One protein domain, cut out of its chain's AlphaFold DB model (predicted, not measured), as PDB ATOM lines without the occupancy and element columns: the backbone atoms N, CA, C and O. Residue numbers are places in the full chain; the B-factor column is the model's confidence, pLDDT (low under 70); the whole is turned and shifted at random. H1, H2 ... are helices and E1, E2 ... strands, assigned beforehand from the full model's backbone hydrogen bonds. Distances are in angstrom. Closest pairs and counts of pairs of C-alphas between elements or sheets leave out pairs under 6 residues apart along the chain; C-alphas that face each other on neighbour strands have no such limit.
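What this domain is: This is residues 4 to 8 and 25 to 129 of the 129 residues of an uncharacterized protein of Arcicella aurantiaca (UniProt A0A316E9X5). One twisted sheet of five antiparallel strands, in the order E2, E1, E3, E4, E5, has the two longer helices, H2 and H3, over one face, H2 along the strands and H3 slantwise, in two layers. The short H1 only grazes the sheet, and a long link, residues 99 to 109, leads from E5 to H3. The printed part has 110 residues, with three named helices and five named strands in the order H1, E1, E2, H2, E3, E4, E5, H3, a mixed class. It is compact, with a radius of gyration of the C-alphas of 14.0 A and spans of 41 by 29 by 24 A.

How they stand to each other: H1, residues 4 to 8, only grazes the sheet with its residues 4 to 7. E1, residues 25 to 31, and E2, residues 37 to 43, form a hairpin, with N 28 and O 40 at 2.9 A. H2, residues 47 to 59, is on the sheet at a height of 8.8 A. E3, residues 64 to 71, is the antiparallel neighbour of E1, with N 29 and O 66 at 2.8 A. H2 lies over E1 and E3; its closest C-alphas to E3 are those of Trp 58 and Val 65, 6.5 A apart. E2, H2 and E3 make a split strand-helix-strand unit, two strands running the same way with E1 between them, and its crossover is right-handed. E3, E4, residues 81 to 88, and E5, residues 91 to 98, form a meander, each strand the antiparallel neighbour of the one before; N 67 and O 85 are at 2.9 A, N 84 and O 95 at 2.8 A. H3, residues 110 to 128, is on the same face as H2 at a height of 8.3 A, over E4 and only just over E5, on which 3 of its C-alphas fall. Residues 123 to 127 of H3 touch residues 51 to 55 of H2, the closest C-alphas being those of Lys 55 and Leu 127, 6.4 A apart, at a steep tilt of 48 degrees. Every O i to N i+4 pair is within hydrogen-bond range in H1 and H2; in H3, 14 of 15 are.

Where its parts are: H1 begins with C-alpha 4 at (-15.081, -16.769, 106.190). E1 and E2 each measure 19.4 A, H2 18.3 A, E3 22.7 A, E4 22.2 A and E5 23.3 A. H3 measures 27.5 A and ends with C-alpha 128 at (4.577, -23.872, 90.914).

The domain as a whole: The two C-alphas farthest apart, those of Glu 34 and Phe 75, are 43.9 A apart. Residues 9 to 24 are not printed, and C-alphas 8 and 25 are 15.6 A apart across the cut. The mean pLDDT of the printed part is 76.4; residue 25 and residues 42 to 46, 72 to 79 and 100 to 113 are under 70.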
ATOM      1  N   GLY A   4     -14.258 -16.832 104.975       79.25
ATOM      2  CA  GLY A   4     -15.081 -16.769 106.190       79.25
ATOM      3  C   GLY A   4     -16.415 -17.506 106.040       79.25
ATOM      4  O   GLY A   4     -16.749 -18.336 106.877       79.25
ATOM      5  N   GLN A   5     -17.122 -17.284 104.925       82.00
ATOM      6  CA  GLN A   5     -18.372 -17.994 104.620       82.00
ATOM      7  C   GLN A   5     -18.159 -19.508 104.507       82.00
ATOM      8  O   GLN A   5     -18.990 -20.289 104.960       82.00
ATOM      9  N   PHE A   6     -17.042 -19.923 103.906       82.69
ATOM     10  CA  PHE A   6     -16.675 -21.330 103.818       82.69
ATOM     11  C   PHE A   6     -16.414 -21.934 105.203       82.69
ATOM     12  O   PHE A   6     -16.914 -23.014 105.505       82.69
ATOM     13  N   ILE A   7     -15.676 -21.226 106.061       77.50
ATOM     14  CA  ILE A   7     -15.365 -21.677 107.423       77.50
ATOM     15  C   ILE A   7     -16.642 -21.882 108.237       77.50
ATOM     16  O   ILE A   7     -16.829 -22.938 108.835       77.50
ATOM     17  N   GLU A   8     -17.540 -20.900 108.214       75.75
ATOM     18  CA  GLU A   8     -18.812 -20.959 108.937       75.75
ATOM     19  C   GLU A   8     -19.718 -22.100 108.460       75.75
ATOM     20  O   GLU A   8     -20.443 -22.676 109.269       75.75
ATOM     21  N   PRO A  25     -12.514 -35.324 106.661       53.44
ATOM     22  CA  PRO A  25     -13.017 -34.941 105.352       53.44
ATOM     23  C   PRO A  25     -12.421 -33.583 104.966       53.44
ATOM     24  O   PRO A  25     -12.666 -32.561 105.607       53.44
ATOM     25  N   PHE A  26     -11.636 -33.575 103.895       71.75
ATOM     26  CA  PHE A  26     -11.113 -32.365 103.282       71.75
ATOM     27  C   PHE A  26     -12.217 -31.790 102.391       71.75
ATOM     28  O   PHE A  26     -12.498 -32.306 101.309       71.75
ATOM     29  N   HIS A  27     -12.896 -30.745 102.855       78.94
ATOM     30  CA  HIS A  27     -13.889 -30.050 102.040       78.94
ATOM     31  C   HIS A  27     -13.176 -29.095 101.089       78.94
ATOM     32  O   HIS A  27     -12.347 -28.291 101.517       78.94
ATOM     33  N   MET A  28     -13.515 -29.159  99.807       85.56
ATOM     34  CA  MET A  28     -13.071 -28.197  98.808       85.56
ATOM     35  C   MET A  28     -14.276 -27.665  98.043       85.56
ATOM     36  O   MET A  28     -15.185 -28.413  97.695       85.56
ATOM     37  N   ILE A  29     -14.275 -26.367  97.780       88.50
ATOM     38  CA  ILE A  29     -15.229 -25.715  96.897       88.50
ATOM     39  C   ILE A  29     -14.454 -25.030  95.792       88.50
ATOM     40  O   ILE A  29     -13.545 -24.253  96.073       88.50
ATOM     41  N   SER A  30     -14.834 -25.289  94.548       89.69
ATOM     42  CA  SER A  30     -14.372 -24.522  93.398       89.69
ATOM     43  C   SER A  30     -15.541 -23.743  92.805       89.69
ATOM     44  O   SER A  30     -16.688 -24.191  92.813       89.69
ATOM     45  N   ILE A  31     -15.261 -22.523  92.364       89.88
ATOM     46  CA  ILE A  31     -16.183 -21.675  91.621       89.88
ATOM     47  C   ILE A  31     -15.501 -21.363  90.293       89.88
ATOM     48  O   ILE A  31     -14.347 -20.926  90.266       89.88
ATOM     49  N   ASP A  32     -16.197 -21.642  89.197       88.25
ATOM     50  CA  ASP A  32     -15.702 -21.360  87.854       88.25
ATOM     51  C   ASP A  32     -16.017 -19.923  87.396       88.25
ATOM     52  O   ASP A  32     -16.679 -19.138  88.083       88.25
ATOM     53  N   ASN A  33     -15.544 -19.563  86.202       84.00
ATOM     54  CA  ASN A  33     -15.781 -18.239  85.613       84.00
ATOM     55  C   ASN A  33     -17.259 -17.969  85.274       84.00
ATOM     56  O   ASN A  33     -17.636 -16.819  85.057       84.00
ATOM     57  N   GLU A  34     -18.099 -19.003  85.239       87.69
ATOM     58  CA  GLU A  34     -19.549 -18.900  85.060       87.69
ATOM     59  C   GLU A  34     -20.290 -18.833  86.408       87.69
ATOM     60  O   GLU A  34     -21.522 -18.827  86.442       87.69
ATOM     61  N   ASN A  35     -19.555 -18.738  87.524       83.06
ATOM     62  CA  ASN A  35     -20.049 -18.804  88.898       83.06
ATOM     63  C   ASN A  35     -20.718 -20.137  89.269       83.06
ATOM     64  O   ASN A  35     -21.491 -20.192  90.231       83.06
ATOM     65  N   LYS A  36     -20.433 -21.226  88.549       86.25
ATOM     66  CA  LYS A  36     -20.881 -22.559  88.955       86.25
ATOM     67  C   LYS A  36     -20.007 -23.047  90.094       86.25
ATOM     68  O   LYS A  36     -18.783 -22.991  90.024       86.25
ATOM     69  N   MET A  37     -20.664 -23.518  91.145       87.19
ATOM     70  CA  MET A  37     -20.017 -24.009  92.350       87.19
ATOM     71  C   MET A  37     -19.971 -25.536  92.339       87.19
ATOM     72  O   MET A  37     -21.014 -26.181  92.216       87.19
ATOM     73  N   SER A  38     -18.785 -26.091  92.548       86.06
ATOM     74  CA  SER A  38     -18.566 -27.513  92.799       86.06
ATOM     75  C   SER A  38     -18.155 -27.710  94.250       86.06
ATOM     76  O   SER A  38     -17.375 -26.931  94.792       86.06
ATOM     77  N   VAL A  39     -18.689 -28.748  94.890       81.19
ATOM     78  CA  VAL A  39     -18.342 -29.127  96.263       81.19
ATOM     79  C   VAL A  39     -17.731 -30.517  96.225       81.19
ATOM     80  O   VAL A  39     -18.327 -31.455  95.699       81.19
ATOM     81  N   HIS A  40     -16.546 -30.649  96.801       78.25
ATOM     82  CA  HIS A  40     -15.779 -31.880  96.844       78.25
ATOM     83  C   HIS A  40     -15.579 -32.271  98.305       78.25
ATOM     84  O   HIS A  40     -15.092 -31.477  99.111       78.25
ATOM     85  N   CYS A  41     -15.939 -33.508  98.637       71.44
ATOM     86  CA  CYS A  41     -15.509 -34.152  99.869       71.44
ATOM     87  C   CYS A  41     -14.338 -35.061  99.508       71.44
ATOM     88  O   CYS A  41     -14.516 -36.110  98.885       71.44
ATOM     89  N   LEU A  42     -13.130 -34.608  99.815       68.81
ATOM     90  CA  LEU A  42     -11.911 -35.352  99.565       68.81
ATOM     91  C   LEU A  42     -11.621 -36.197 100.812       68.81
ATOM     92  O   LEU A  42     -11.496 -35.687 101.924       68.81
ATOM     93  N   VAL A  43     -11.525 -37.512 100.628       62.91
ATOM     94  CA  VAL A  43     -11.102 -38.441 101.681       62.91
ATOM     95  C   VAL A  43      -9.654 -38.797 101.393       62.91
ATOM     96  O   VAL A  43      -9.364 -39.515 100.438       62.91
ATOM     97  N   GLY A  44      -8.736 -38.234 102.173       54.41
ATOM     98  CA  GLY A  44      -7.302 -38.364 101.939       54.41
ATOM     99  C   GLY A  44      -6.559 -38.804 103.190       54.41
ATOM    100  O   GLY A  44      -6.808 -38.310 104.282       54.41
ATOM    101  N   HIS A  45      -5.595 -39.708 103.018       53.94
ATOM    102  CA  HIS A  45      -4.629 -40.058 104.066       53.94
ATOM    103  C   HIS A  45      -3.402 -39.122 104.050       53.94
ATOM    104  O   HIS A  45      -2.537 -39.232 104.916       53.94
ATOM    105  N   ARG A  46      -3.262 -38.272 103.016       68.56
ATOM    106  CA  ARG A  46      -2.052 -37.484 102.723       68.56
ATOM    107  C   ARG A  46      -2.383 -36.107 102.146       68.56
ATOM    108  O   ARG A  46      -3.188 -35.995 101.220       68.56
ATOM    109  N   SER A  47      -1.705 -35.076 102.649       70.31
ATOM    110  CA  SER A  47      -1.879 -33.672 102.240       70.31
ATOM    111  C   SER A  47      -1.613 -33.425 100.748       70.31
ATOM    112  O   SER A  47      -2.291 -32.626 100.108       70.31
ATOM    113  N   GLU A  48      -0.696 -34.183 100.150       75.25
ATOM    114  CA  GLU A  48      -0.261 -34.032  98.762       75.25
ATOM    115  C   GLU A  48      -1.369 -34.376  97.762       75.25
ATOM    116  O   GLU A  48      -1.449 -33.773  96.693       75.25
ATOM    117  N   GLN A  49      -2.252 -35.319  98.108       76.50
ATOM    118  CA  GLN A  49      -3.420 -35.651  97.284       76.50
ATOM    119  C   GLN A  49      -4.434 -34.502  97.282       76.50
ATOM    120  O   GLN A  49      -5.033 -34.206  96.250       76.50
ATOM    121  N   CYS A  50      -4.570 -33.815  98.416       77.12
ATOM    122  CA  CYS A  50      -5.432 -32.646  98.545       77.12
ATOM    123  C   CYS A  50      -4.871 -31.477  97.727       77.12
ATOM    124  O   CYS A  50      -5.596 -30.858  96.951       77.12
ATOM    125  N   TYR A  51      -3.557 -31.239  97.797       80.44
ATOM    126  CA  TYR A  51      -2.903 -30.230  96.960       80.44
ATOM    127  C   TYR A  51      -3.030 -30.545  95.468       80.44
ATOM    128  O   TYR A  51      -3.241 -29.634  94.669       80.44
ATOM    129  N   ALA A  52      -2.949 -31.823  95.079       81.50
ATOM    130  CA  ALA A  52      -3.157 -32.247  93.698       81.50
ATOM    131  C   ALA A  52      -4.573 -31.931  93.201       81.50
ATOM    132  O   ALA A  52      -4.713 -31.383  92.107       81.50
ATOM    133  N   ALA A  53      -5.600 -32.218  94.007       82.56
ATOM    134  CA  ALA A  53      -6.988 -31.887  93.689       82.56
ATOM    135  C   ALA A  53      -7.196 -30.370  93.570       82.56
ATOM    136  O   ALA A  53      -7.710 -29.901  92.557       82.56
ATOM    137  N   LEU A  54      -6.693 -29.596  94.539       84.25
ATOM    138  CA  LEU A  54      -6.741 -28.134  94.499       84.25
ATOM    139  C   LEU A  54      -6.092 -27.581  93.224       84.25
ATOM    140  O   LEU A  54      -6.650 -26.724  92.543       84.25
ATOM    141  N   LYS A  55      -4.901 -28.080  92.889       85.19
ATOM    142  CA  LYS A  55      -4.160 -27.656  91.701       85.19
ATOM    143  C   LYS A  55      -4.892 -28.014  90.412       85.19
ATOM    144  O   LYS A  55      -4.820 -27.240  89.462       85.19
ATOM    145  N   ALA A  56      -5.561 -29.165  90.360       87.62
ATOM    146  CA  ALA A  56      -6.356 -29.567  89.206       87.62
ATOM    147  C   ALA A  56      -7.543 -28.616  88.988       87.62
ATOM    148  O   ALA A  56      -7.709 -28.120  87.876       87.62
ATOM    149  N   GLU A  57      -8.292 -28.291  90.046       88.31
ATOM    150  CA  GLU A  57      -9.398 -27.321  89.993       88.31
ATOM    151  C   GLU A  57      -8.914 -25.910  89.645       88.31
ATOM    152  O   GLU A  57      -9.502 -25.212  88.827       88.31
ATOM    153  N   TRP A  58      -7.790 -25.473  90.210       85.25
ATOM    154  CA  TRP A  58      -7.241 -24.167  89.856       85.25
ATOM    155  C   TRP A  58      -6.811 -24.111  88.380       85.25
ATOM    156  O   TRP A  58      -7.130 -23.157  87.670       85.25
ATOM    157  N   LYS A  59      -6.148 -25.162  87.875       86.50
ATOM    158  CA  LYS A  59      -5.737 -25.255  86.463       86.50
ATOM    159  C   LYS A  59      -6.906 -25.475  85.495       86.50
ATOM    160  O   LYS A  59      -6.720 -25.234  84.306       86.50
ATOM    161  N   SER A  60      -8.086 -25.891  85.965       86.19
ATOM    162  CA  SER A  60      -9.293 -25.998  85.129       86.19
ATOM    163  C   SER A  60      -9.916 -24.635  84.796       86.19
ATOM    164  O   SER A  60     -10.834 -24.564  83.982       86.19
ATOM    165  N   GLY A  61      -9.376 -23.547  85.360       84.50
ATOM    166  CA  GLY A  61      -9.829 -22.183  85.105       84.50
ATOM    167  C   GLY A  61     -10.791 -21.652  86.162       84.50
ATOM    168  O   GLY A  61     -11.447 -20.643  85.910       84.50
ATOM    169  N   CYS A  62     -10.881 -22.302  87.326       87.31
ATOM    170  CA  CYS A  62     -11.655 -21.789  88.448       87.31
ATOM    171  C   CYS A  62     -11.088 -20.451  88.942       87.31
ATOM    172  O   CYS A  62      -9.879 -20.322  89.155       87.31
ATOM    173  N   ASN A  63     -11.961 -19.463  89.149       88.88
ATOM    174  CA  ASN A  63     -11.568 -18.145  89.658       88.88
ATOM    175  C   ASN A  63     -11.385 -18.152  91.180       88.88
ATOM    176  O   ASN A  63     -10.639 -17.339  91.725       88.88
ATOM    177  N   ASN A  64     -12.035 -19.088  91.870       91.50
ATOM    178  CA  ASN A  64     -11.980 -19.203  93.314       91.50
ATOM    179  C   ASN A  64     -12.016 -20.672  93.729       91.50
ATOM    180  O   ASN A  64     -12.997 -21.365  93.479       91.50
ATOM    181  N   VAL A  65     -10.963 -21.137  94.391       91.56
ATOM    182  CA  VAL A  65     -10.904 -22.484  94.963       91.56
ATOM    183  C   VAL A  65     -10.571 -22.365  96.441       91.56
ATOM    184  O   VAL A  65      -9.556 -21.768  96.792       91.56
ATOM    185  N   ILE A  66     -11.414 -22.920  97.308       90.06
ATOM    186  CA  ILE A  66     -11.253 -22.917  98.765       90.06
ATOM    187  C   ILE A  66     -11.161 -24.364  99.239       90.06
ATOM    188  O   ILE A  66     -11.982 -25.181  98.840       90.06
ATOM    189  N   MET A  67     -10.194 -24.691 100.090       87.94
ATOM    190  CA  MET A  67     -10.001 -26.044 100.619       87.94
ATOM    191  C   MET A  67      -9.646 -25.999 102.101       87.94
ATOM    192  O   MET A  67      -8.744 -25.263 102.484       87.94
ATOM    193  N   ALA A  68     -10.311 -26.812 102.921       84.19
ATOM    194  CA  ALA A  68      -9.912 -27.083 104.300       84.19
ATOM    195  C   ALA A  68      -9.033 -28.332 104.366       84.19
ATOM    196  O   ALA A  68      -9.411 -29.388 103.857       84.19
ATOM    197  N   CYS A  69      -7.893 -28.205 105.039       80.25
ATOM    198  CA  CYS A  69      -6.970 -29.290 105.315       80.25
ATOM    199  C   CYS A  69      -6.752 -29.483 106.800       80.25
ATOM    200  O   CYS A  69      -6.413 -28.539 107.503       80.25
ATOM    201  N   ASP A  70      -6.887 -30.723 107.247       77.44
ATOM    202  CA  ASP A  70      -6.672 -31.082 108.636       77.44
ATOM    203  C   ASP A  70      -5.237 -31.518 108.912       77.44
ATOM    204  O   ASP A  70      -4.659 -32.287 108.138       77.44
ATOM    205  N   PHE A  71      -4.679 -31.043 110.021       74.62
ATOM    206  CA  PHE A  71      -3.309 -31.319 110.438       74.62
ATOM    207  C   PHE A  71      -3.278 -31.816 111.888       74.62
ATOM    208  O   PHE A  71      -2.976 -31.035 112.795       74.62
ATOM    209  N   PRO A  72      -3.544 -33.116 112.117       67.88
ATOM    210  CA  PRO A  72      -3.404 -33.715 113.435       67.88
ATOM    211  C   PRO A  72      -1.920 -33.844 113.823       67.88
ATOM    212  O   PRO A  72      -1.137 -34.539 113.171       67.88
ATOM    213  N   GLN A  73      -1.531 -33.187 114.909       65.44
ATOM    214  CA  GLN A  73      -0.273 -33.363 115.622       65.44
ATOM    215  C   GLN A  73      -0.464 -34.504 116.622       65.44
ATOM    216  O   GLN A  73      -1.054 -34.342 117.689       65.44
ATOM    217  N   ALA A  74       0.022 -35.689 116.245       55.41
ATOM    218  CA  ALA A  74      -0.077 -36.918 117.024       55.41
ATOM    219  C   ALA A  74       0.092 -36.668 118.540       55.41
ATOM    220  O   ALA A  74       1.207 -36.454 119.009       55.41
ATOM    221  N   PHE A  75      -1.026 -36.762 119.274       53.19
ATOM    222  CA  PHE A  75      -1.168 -36.751 120.740       53.19
ATOM    223  C   PHE A  75      -1.448 -35.415 121.458       53.19
ATOM    224  O   PHE A  75      -1.697 -35.470 122.663       53.19
ATOM    225  N   ASP A  76      -1.516 -34.260 120.784       64.44
ATOM    226  CA  ASP A  76      -1.956 -33.007 121.427       64.44
ATOM    227  C   ASP A  76      -2.978 -32.231 120.588       64.44
ATOM    228  O   ASP A  76      -2.628 -31.468 119.694       64.44
ATOM    229  N   ILE A  77      -4.255 -32.349 120.969       66.06
ATOM    230  CA  ILE A  77      -5.369 -31.626 120.338       66.06
ATOM    231  C   ILE A  77      -5.211 -30.102 120.396       66.06
ATOM    232  O   ILE A  77      -5.813 -29.394 119.601       66.06
ATOM    233  N   GLU A  78      -4.430 -29.558 121.335       65.50
ATOM    234  CA  GLU A  78      -4.161 -28.115 121.367       65.50
ATOM    235  C   GLU A  78      -3.126 -27.670 120.328       65.50
ATOM    236  O   GLU A  78      -2.916 -26.467 120.147       65.50
ATOM    237  N   SER A  79      -2.467 -28.634 119.693       67.12
ATOM    238  CA  SER A  79      -1.522 -28.450 118.599       67.12
ATOM    239  C   SER A  79      -2.143 -28.801 117.238       67.12
ATOM    240  O   SER A  79      -1.573 -28.428 116.212       67.12
ATOM    241  N   ASP A  80      -3.314 -29.448 117.219       74.56
ATOM    242  CA  ASP A  80      -4.094 -29.732 116.010       74.56
ATOM    243  C   ASP A  80      -4.702 -28.444 115.431       74.56
ATOM    244  O   ASP A  80      -5.142 -27.538 116.152       74.56
ATOM    245  N   PHE A  81      -4.765 -28.349 114.104       76.69
ATOM    246  CA  PHE A  81      -5.410 -27.231 113.413       76.69
ATOM    247  C   PHE A  81      -5.959 -27.646 112.050       76.69
ATOM    248  O   PHE A  81      -5.431 -28.532 111.380       76.69
ATOM    249  N   VAL A  82      -6.985 -26.928 111.602       80.25
ATOM    250  CA  VAL A  82      -7.415 -26.913 110.206       80.25
ATOM    251  C   VAL A  82      -6.774 -25.714 109.518       80.25
ATOM    252  O   VAL A  82      -6.908 -24.573 109.957       80.25
ATOM    253  N   LEU A  83      -6.081 -25.953 108.413       82.19
ATOM    254  CA  LEU A  83      -5.583 -24.919 107.519       82.19
ATOM    255  C   LEU A  83      -6.526 -24.802 106.328       82.19
ATOM    256  O   LEU A  83      -6.697 -25.744 105.557       82.19
ATOM    257  N   VAL A  84      -7.138 -23.638 106.168       85.50
ATOM    258  CA  VAL A  84      -8.004 -23.331 105.034       85.50
ATOM    259  C   VAL A  84      -7.218 -22.513 104.028       85.50
ATOM    260  O   VAL A  84      -6.750 -21.425 104.352       85.50
ATOM    261  N   PHE A  85      -7.095 -23.021 102.809       87.31
ATOM    262  CA  PHE A  85      -6.485 -22.339 101.677       87.31
ATOM    263  C   PHE A  85      -7.563 -21.738 100.789       87.31
ATOM    264  O   PHE A  85      -8.622 -22.332 100.603       87.31
ATOM    265  N   GLN A  86      -7.265 -20.596 100.187       89.94
ATOM    266  CA  GLN A  86      -8.056 -20.024  99.115       89.94
ATOM    267  C   GLN A  86      -7.129 -19.533  98.007       89.94
ATOM    268  O   GLN A  86      -6.229 -18.738  98.261       89.94
ATOM    269  N   ILE A  87      -7.384 -19.955  96.774       90.31
ATOM    270  CA  ILE A  87      -6.823 -19.334  95.578       90.31
ATOM    271  C   ILE A  87      -7.942 -18.506  94.962       90.31
ATOM    272  O   ILE A  87      -8.910 -19.074  94.468       90.31
ATOM    273  N   LEU A  88      -7.826 -17.181  95.025       90.19
ATOM    274  CA  LEU A  88      -8.791 -16.243  94.453       90.19
ATOM    275  C   LEU A  88      -8.073 -15.372  93.429       90.19
ATOM    276  O   LEU A  88      -7.127 -14.675  93.789       90.19
ATOM    277  N   ASP A  89      -8.492 -15.444  92.169       85.50
ATOM    278  CA  ASP A  89      -7.903 -14.682  91.060       85.50
ATOM    279  C   ASP A  89      -6.366 -14.824  90.985       85.50
ATOM    280  O   ASP A  89      -5.626 -13.885  90.696       85.50
ATOM    281  N   GLY A  90      -5.866 -16.025  91.300       82.38
ATOM    282  CA  GLY A  90      -4.435 -16.348  91.334       82.38
ATOM    283  C   GLY A  90      -3.692 -15.921  92.607       82.38
ATOM    284  O   GLY A  90      -2.532 -16.295  92.774       82.38
ATOM    285  N   ALA A  91      -4.334 -15.199  93.529       86.06
ATOM    286  CA  ALA A  91      -3.770 -14.869  94.832       86.06
ATOM    287  C   ALA A  91      -4.054 -15.978  95.856       86.06
ATOM    288  O   ALA A  91      -5.200 -16.378  96.066       86.06
ATOM    289  N   VAL A  92      -2.999 -16.446  96.527       87.12
ATOM    290  CA  VAL A  92      -3.098 -17.433  97.609       87.12
ATOM    291  C   VAL A  92      -3.361 -16.721  98.933       87.12
ATOM    292  O   VAL A  92      -2.574 -15.885  99.370       87.12
ATOM    293  N   ASN A  93      -4.442 -17.105  99.599       88.75
ATOM    294  CA  ASN A  93      -4.810 -16.702 100.948       88.75
ATOM    295  C   ASN A  93      -4.924 -17.948 101.827       88.75
ATOM    296  O   ASN A  93      -5.230 -19.035 101.334       88.75
ATOM    297  N   TYR A  94      -4.718 -17.797 103.133       87.12
ATOM    298  CA  TYR A  94      -4.940 -18.894 104.067       87.12
ATOM    299  C   TYR A  94      -5.452 -18.416 105.428       87.12
ATOM    300  O   TYR A  94      -5.274 -17.259 105.820       87.12
ATOM    301  N   ARG A  95      -6.108 -19.325 106.151       83.81
ATOM    302  CA  ARG A  95      -6.549 -19.161 107.538       83.81
ATOM    303  C   ARG A  95      -6.211 -20.415 108.325       83.81
ATOM    304  O   ARG A  95      -6.453 -21.518 107.853       83.81
ATOM    305  N   VAL A  96      -5.681 -20.231 109.526       80.38
ATOM    306  CA  VAL A  96      -5.423 -21.319 110.470       80.38
ATOM    307  C   VAL A  96      -6.544 -21.307 111.500       80.38
ATOM    308  O   VAL A  96      -6.860 -20.253 112.048       80.38
ATOM    309  N   ILE A  97      -7.142 -22.464 111.749       77.56
ATOM    310  CA  ILE A  97      -8.214 -22.654 112.721       77.56
ATOM    311  C   ILE A  97      -7.718 -23.706 113.706       77.56
ATOM    312  O   ILE A  97      -7.708 -24.889 113.365       77.56
ATOM    313  N   PRO A  98      -7.248 -23.315 114.899       73.56
ATOM    314  CA  PRO A  98      -6.802 -24.287 115.877       73.56
ATOM    315  C   PRO A  98      -7.988 -25.099 116.382       73.56
ATOM    316  O   PRO A  98      -9.094 -24.581 116.566       73.56
ATOM    317  N   TYR A  99      -7.727 -26.367 116.663       70.94
ATOM    318  CA  TYR A  99      -8.642 -27.171 117.444       70.94
ATOM    319  C   TYR A  99      -8.706 -26.606 118.855       70.94
ATOM    320  O   TYR A  99      -7.720 -26.135 119.429       70.94
ATOM    321  N   ASN A 100      -9.880 -26.688 119.463       65.75
ATOM    322  CA  ASN A 100      -9.948 -26.576 120.901       65.75
ATOM    323  C   ASN A 100     -11.024 -27.495 121.465       65.75
ATOM    324  O   ASN A 100     -11.941 -27.944 120.783       65.75
ATOM    325  N   LYS A 101     -10.928 -27.738 122.769       55.38
ATOM    326  CA  LYS A 101     -11.860 -28.598 123.505       55.38
ATOM    327  C   LYS A 101     -13.268 -27.985 123.668       55.38
ATOM    328  O   LYS A 101     -14.072 -28.549 124.397       55.38
ATOM    329  N   ARG A 102     -13.546 -26.805 123.093       53.75
ATOM    330  CA  ARG A 102     -14.758 -25.984 123.312       53.75
ATOM    331  C   ARG A 102     -15.419 -25.444 122.024       53.75
ATOM    332  O   ARG A 102     -16.325 -24.628 122.134       53.75
ATOM    333  N   GLY A 103     -14.966 -25.827 120.831       47.84
ATOM    334  CA  GLY A 103     -15.393 -25.271 119.537       47.84
ATOM    335  C   GLY A 103     -15.013 -23.804 119.223       47.84
ATOM    336  O   GLY A 103     -15.413 -23.297 118.181       47.84
ATOM    337  N   GLU A 104     -14.276 -23.075 120.077       48.53
ATOM    338  CA  GLU A 104     -13.943 -21.647 119.828       48.53
ATOM    339  C   GLU A 104     -12.792 -21.469 118.802       48.53
ATOM    340  O   GLU A 104     -11.732 -22.079 118.925       48.53
ATOM    341  N   ILE A 105     -12.917 -20.557 117.837       51.78
ATOM    342  CA  ILE A 105     -11.786 -20.195 116.963       51.78
ATOM    343  C   ILE A 105     -10.827 -19.304 117.769       51.78
ATOM    344  O   ILE A 105     -11.178 -18.177 118.118       51.78
ATOM    345  N   LYS A 106      -9.633 -19.806 118.103       54.31
ATOM    346  CA  LYS A 106      -8.563 -19.027 118.762       54.31
ATOM    347  C   LYS A 106      -7.449 -18.687 117.776       54.31
ATOM    348  O   LYS A 106      -7.365 -19.278 116.709       54.31
ATOM    349  N   GLU A 107      -6.587 -17.739 118.131       55.94
ATOM    350  CA  GLU A 107      -5.334 -17.551 117.394       55.94
ATOM    351  C   GLU A 107      -4.411 -18.767 117.628       55.94
ATOM    352  O   GLU A 107      -4.353 -19.268 118.760       55.94
ATOM    353  N   PRO A 108      -3.703 -19.262 116.597       56.09
ATOM    354  CA  PRO A 108      -2.772 -20.381 116.731       56.09
ATOM    355  C   PRO A 108      -1.655 -20.103 117.748       56.09
ATOM    356  O   PRO A 108      -1.227 -18.963 117.940       56.09
ATOM    357  N   LYS A 109      -1.115 -21.158 118.374       63.44
ATOM    358  CA  LYS A 109       0.114 -21.047 119.179       63.44
ATOM    359  C   LYS A 109       1.303 -20.725 118.262       63.44
ATOM    360  O   LYS A 109       1.302 -21.072 117.083       63.44
ATOM    361  N   LYS A 110       2.358 -20.103 118.806       60.09
ATOM    362  CA  LYS A 110       3.581 -19.757 118.052       60.09
ATOM    363  C   LYS A 110       4.178 -20.964 117.308       60.09
ATOM    364  O   LYS A 110       4.588 -20.826 116.164       60.09
ATOM    365  N   GLU A 111       4.165 -22.138 117.932       60.75
ATOM    366  CA  GLU A 111       4.663 -23.398 117.358       60.75
ATOM    367  C   GLU A 111       3.844 -23.856 116.140       60.75
ATOM    368  O   GLU A 111       4.402 -24.376 115.173       60.75
ATOM    369  N   SER A 112       2.536 -23.577 116.123       63.12
ATOM    370  CA  SER A 112       1.676 -23.830 114.966       63.12
ATOM    371  C   SER A 112       2.093 -22.981 113.760       63.12
ATOM    372  O   SER A 112       1.988 -23.451 112.631       63.12
ATOM    373  N   TYR A 113       2.622 -21.767 113.959       67.88
ATOM    374  CA  TYR A 113       3.076 -20.921 112.847       67.88
ATOM    375  C   TYR A 113       4.336 -21.455 112.157       67.88
ATOM    376  O   TYR A 113       4.452 -21.321 110.940       67.88
ATOM    377  N   ASP A 114       5.260 -22.090 112.882       72.69
ATOM    378  CA  ASP A 114       6.453 -22.693 112.269       72.69
ATOM    379  C   ASP A 114       6.074 -23.877 111.370       72.69
ATOM    380  O   ASP A 114       6.580 -24.009 110.252       72.69
ATOM    381  N   ILE A 115       5.116 -24.695 111.816       72.69
ATOM    382  CA  ILE A 115       4.548 -25.791 111.022       72.69
ATOM    383  C   ILE A 115       3.784 -25.236 109.813       72.69
ATOM    384  O   ILE A 115       3.976 -25.710 108.693       72.69
ATOM    385  N   VAL A 116       2.972 -24.193 110.005       75.50
ATOM    386  CA  VAL A 116       2.259 -23.519 108.911       75.50
ATOM    387  C   VAL A 116       3.245 -22.987 107.876       75.50
ATOM    388  O   VAL A 116       3.031 -23.202 106.689       75.50
ATOM    389  N   ASN A 117       4.363 -22.379 108.279       79.06
ATOM    390  CA  ASN A 117       5.383 -21.911 107.339       79.06
ATOM    391  C   ASN A 117       5.963 -23.057 106.496       79.06
ATOM    392  O   ASN A 117       6.101 -22.913 105.280       79.06
ATOM    393  N   GLN A 118       6.255 -24.209 107.107       80.62
ATOM    394  CA  GLN A 118       6.724 -25.390 106.370       80.62
ATOM    395  C   GLN A 118       5.667 -25.901 105.386       80.62
ATOM    396  O   GLN A 118       5.993 -26.185 104.230       80.62
ATOM    397  N   ILE A 119       4.403 -25.962 105.811       81.19
ATOM    398  CA  ILE A 119       3.278 -26.340 104.952       81.19
ATOM    399  C   ILE A 119       3.142 -25.360 103.784       81.19
ATOM    400  O   ILE A 119       3.035 -25.790 102.640       81.19
ATOM    401  N   MET A 120       3.214 -24.052 104.038       81.62
ATOM    402  CA  MET A 120       3.120 -23.024 103.002       81.62
ATOM    403  C   MET A 120       4.280 -23.106 102.004       81.62
ATOM    404  O   MET A 120       4.058 -22.935 100.807       81.62
ATOM    405  N   MET A 121       5.500 -23.422 102.454       83.06
ATOM    406  CA  MET A 121       6.637 -23.661 101.555       83.06
ATOM    407  C   MET A 121       6.413 -24.888 100.660       83.06
ATOM    408  O   MET A 121       6.684 -24.831  99.460       83.06
ATOM    409  N   GLN A 122       5.910 -25.991 101.221       80.50
ATOM    410  CA  GLN A 122       5.572 -27.193 100.450       80.50
ATOM    411  C   GLN A 122       4.430 -26.929  99.464       80.50
ATOM    412  O   GLN A 122       4.482 -27.374  98.318       80.50
ATOM    413  N   PHE A 123       3.426 -26.172  99.897       81.00
ATOM    414  CA  PHE A 123       2.273 -25.785  99.099       81.00
ATOM    415  C   PHE A 123       2.667 -24.904  97.908       81.00
ATOM    416  O   PHE A 123       2.318 -25.217  96.770       81.00
ATOM    417  N   ASP A 124       3.452 -23.848  98.138       80.94
ATOM    418  CA  ASP A 124       3.951 -22.970  97.072       80.94
ATOM    419  C   ASP A 124       4.819 -23.749  96.073       80.94
ATOM    420  O   ASP A 124       4.628 -23.649  94.859       80.94
ATOM    421  N   TYR A 125       5.708 -24.615  96.571       83.12
ATOM    422  CA  TYR A 125       6.477 -25.522  95.722       83.12
ATOM    423  C   TYR A 125       5.574 -26.421  94.863       83.12
ATOM    424  O   TYR A 125       5.830 -26.602  93.669       83.12
ATOM    425  N   PHE A 126       4.509 -26.972  95.449       79.88
ATOM    426  CA  PHE A 126       3.578 -27.854  94.755       79.88
ATOM    427  C   PHE A 126       2.788 -27.123  93.661       79.88
ATOM    428  O   PHE A 126       2.639 -27.649  92.551       79.88
ATOM    429  N   LEU A 127       2.305 -25.910  93.942       74.62
ATOM    430  CA  LEU A 127       1.554 -25.104  92.979       74.62
ATOM    431  C   LEU A 127       2.397 -24.694  91.768       74.62
ATOM    432  O   LEU A 127       1.878 -24.692  90.652       74.62
ATOM    433  N   ARG A 128       3.681 -24.373  91.974       75.81
ATOM    434  CA  ARG A 128       4.577 -23.872  90.914       75.81
ATOM    435  C   ARG A 128       5.128 -24.944  89.976       75.81
ATOM    436  O   ARG A 128       5.630 -24.599  88.908       75.81
ATOM    437  N   ARG A 129       5.091 -26.215  90.373       70.12
ATOM    438  CA  ARG A 129       5.493 -27.345  89.517       70.12
ATOM    439  C   ARG A 129       4.327 -27.878  88.685       70.12
ATOM    440  O   ARG A 129       4.416 -28.992  88.146       70.12
TER     441      ARG A 129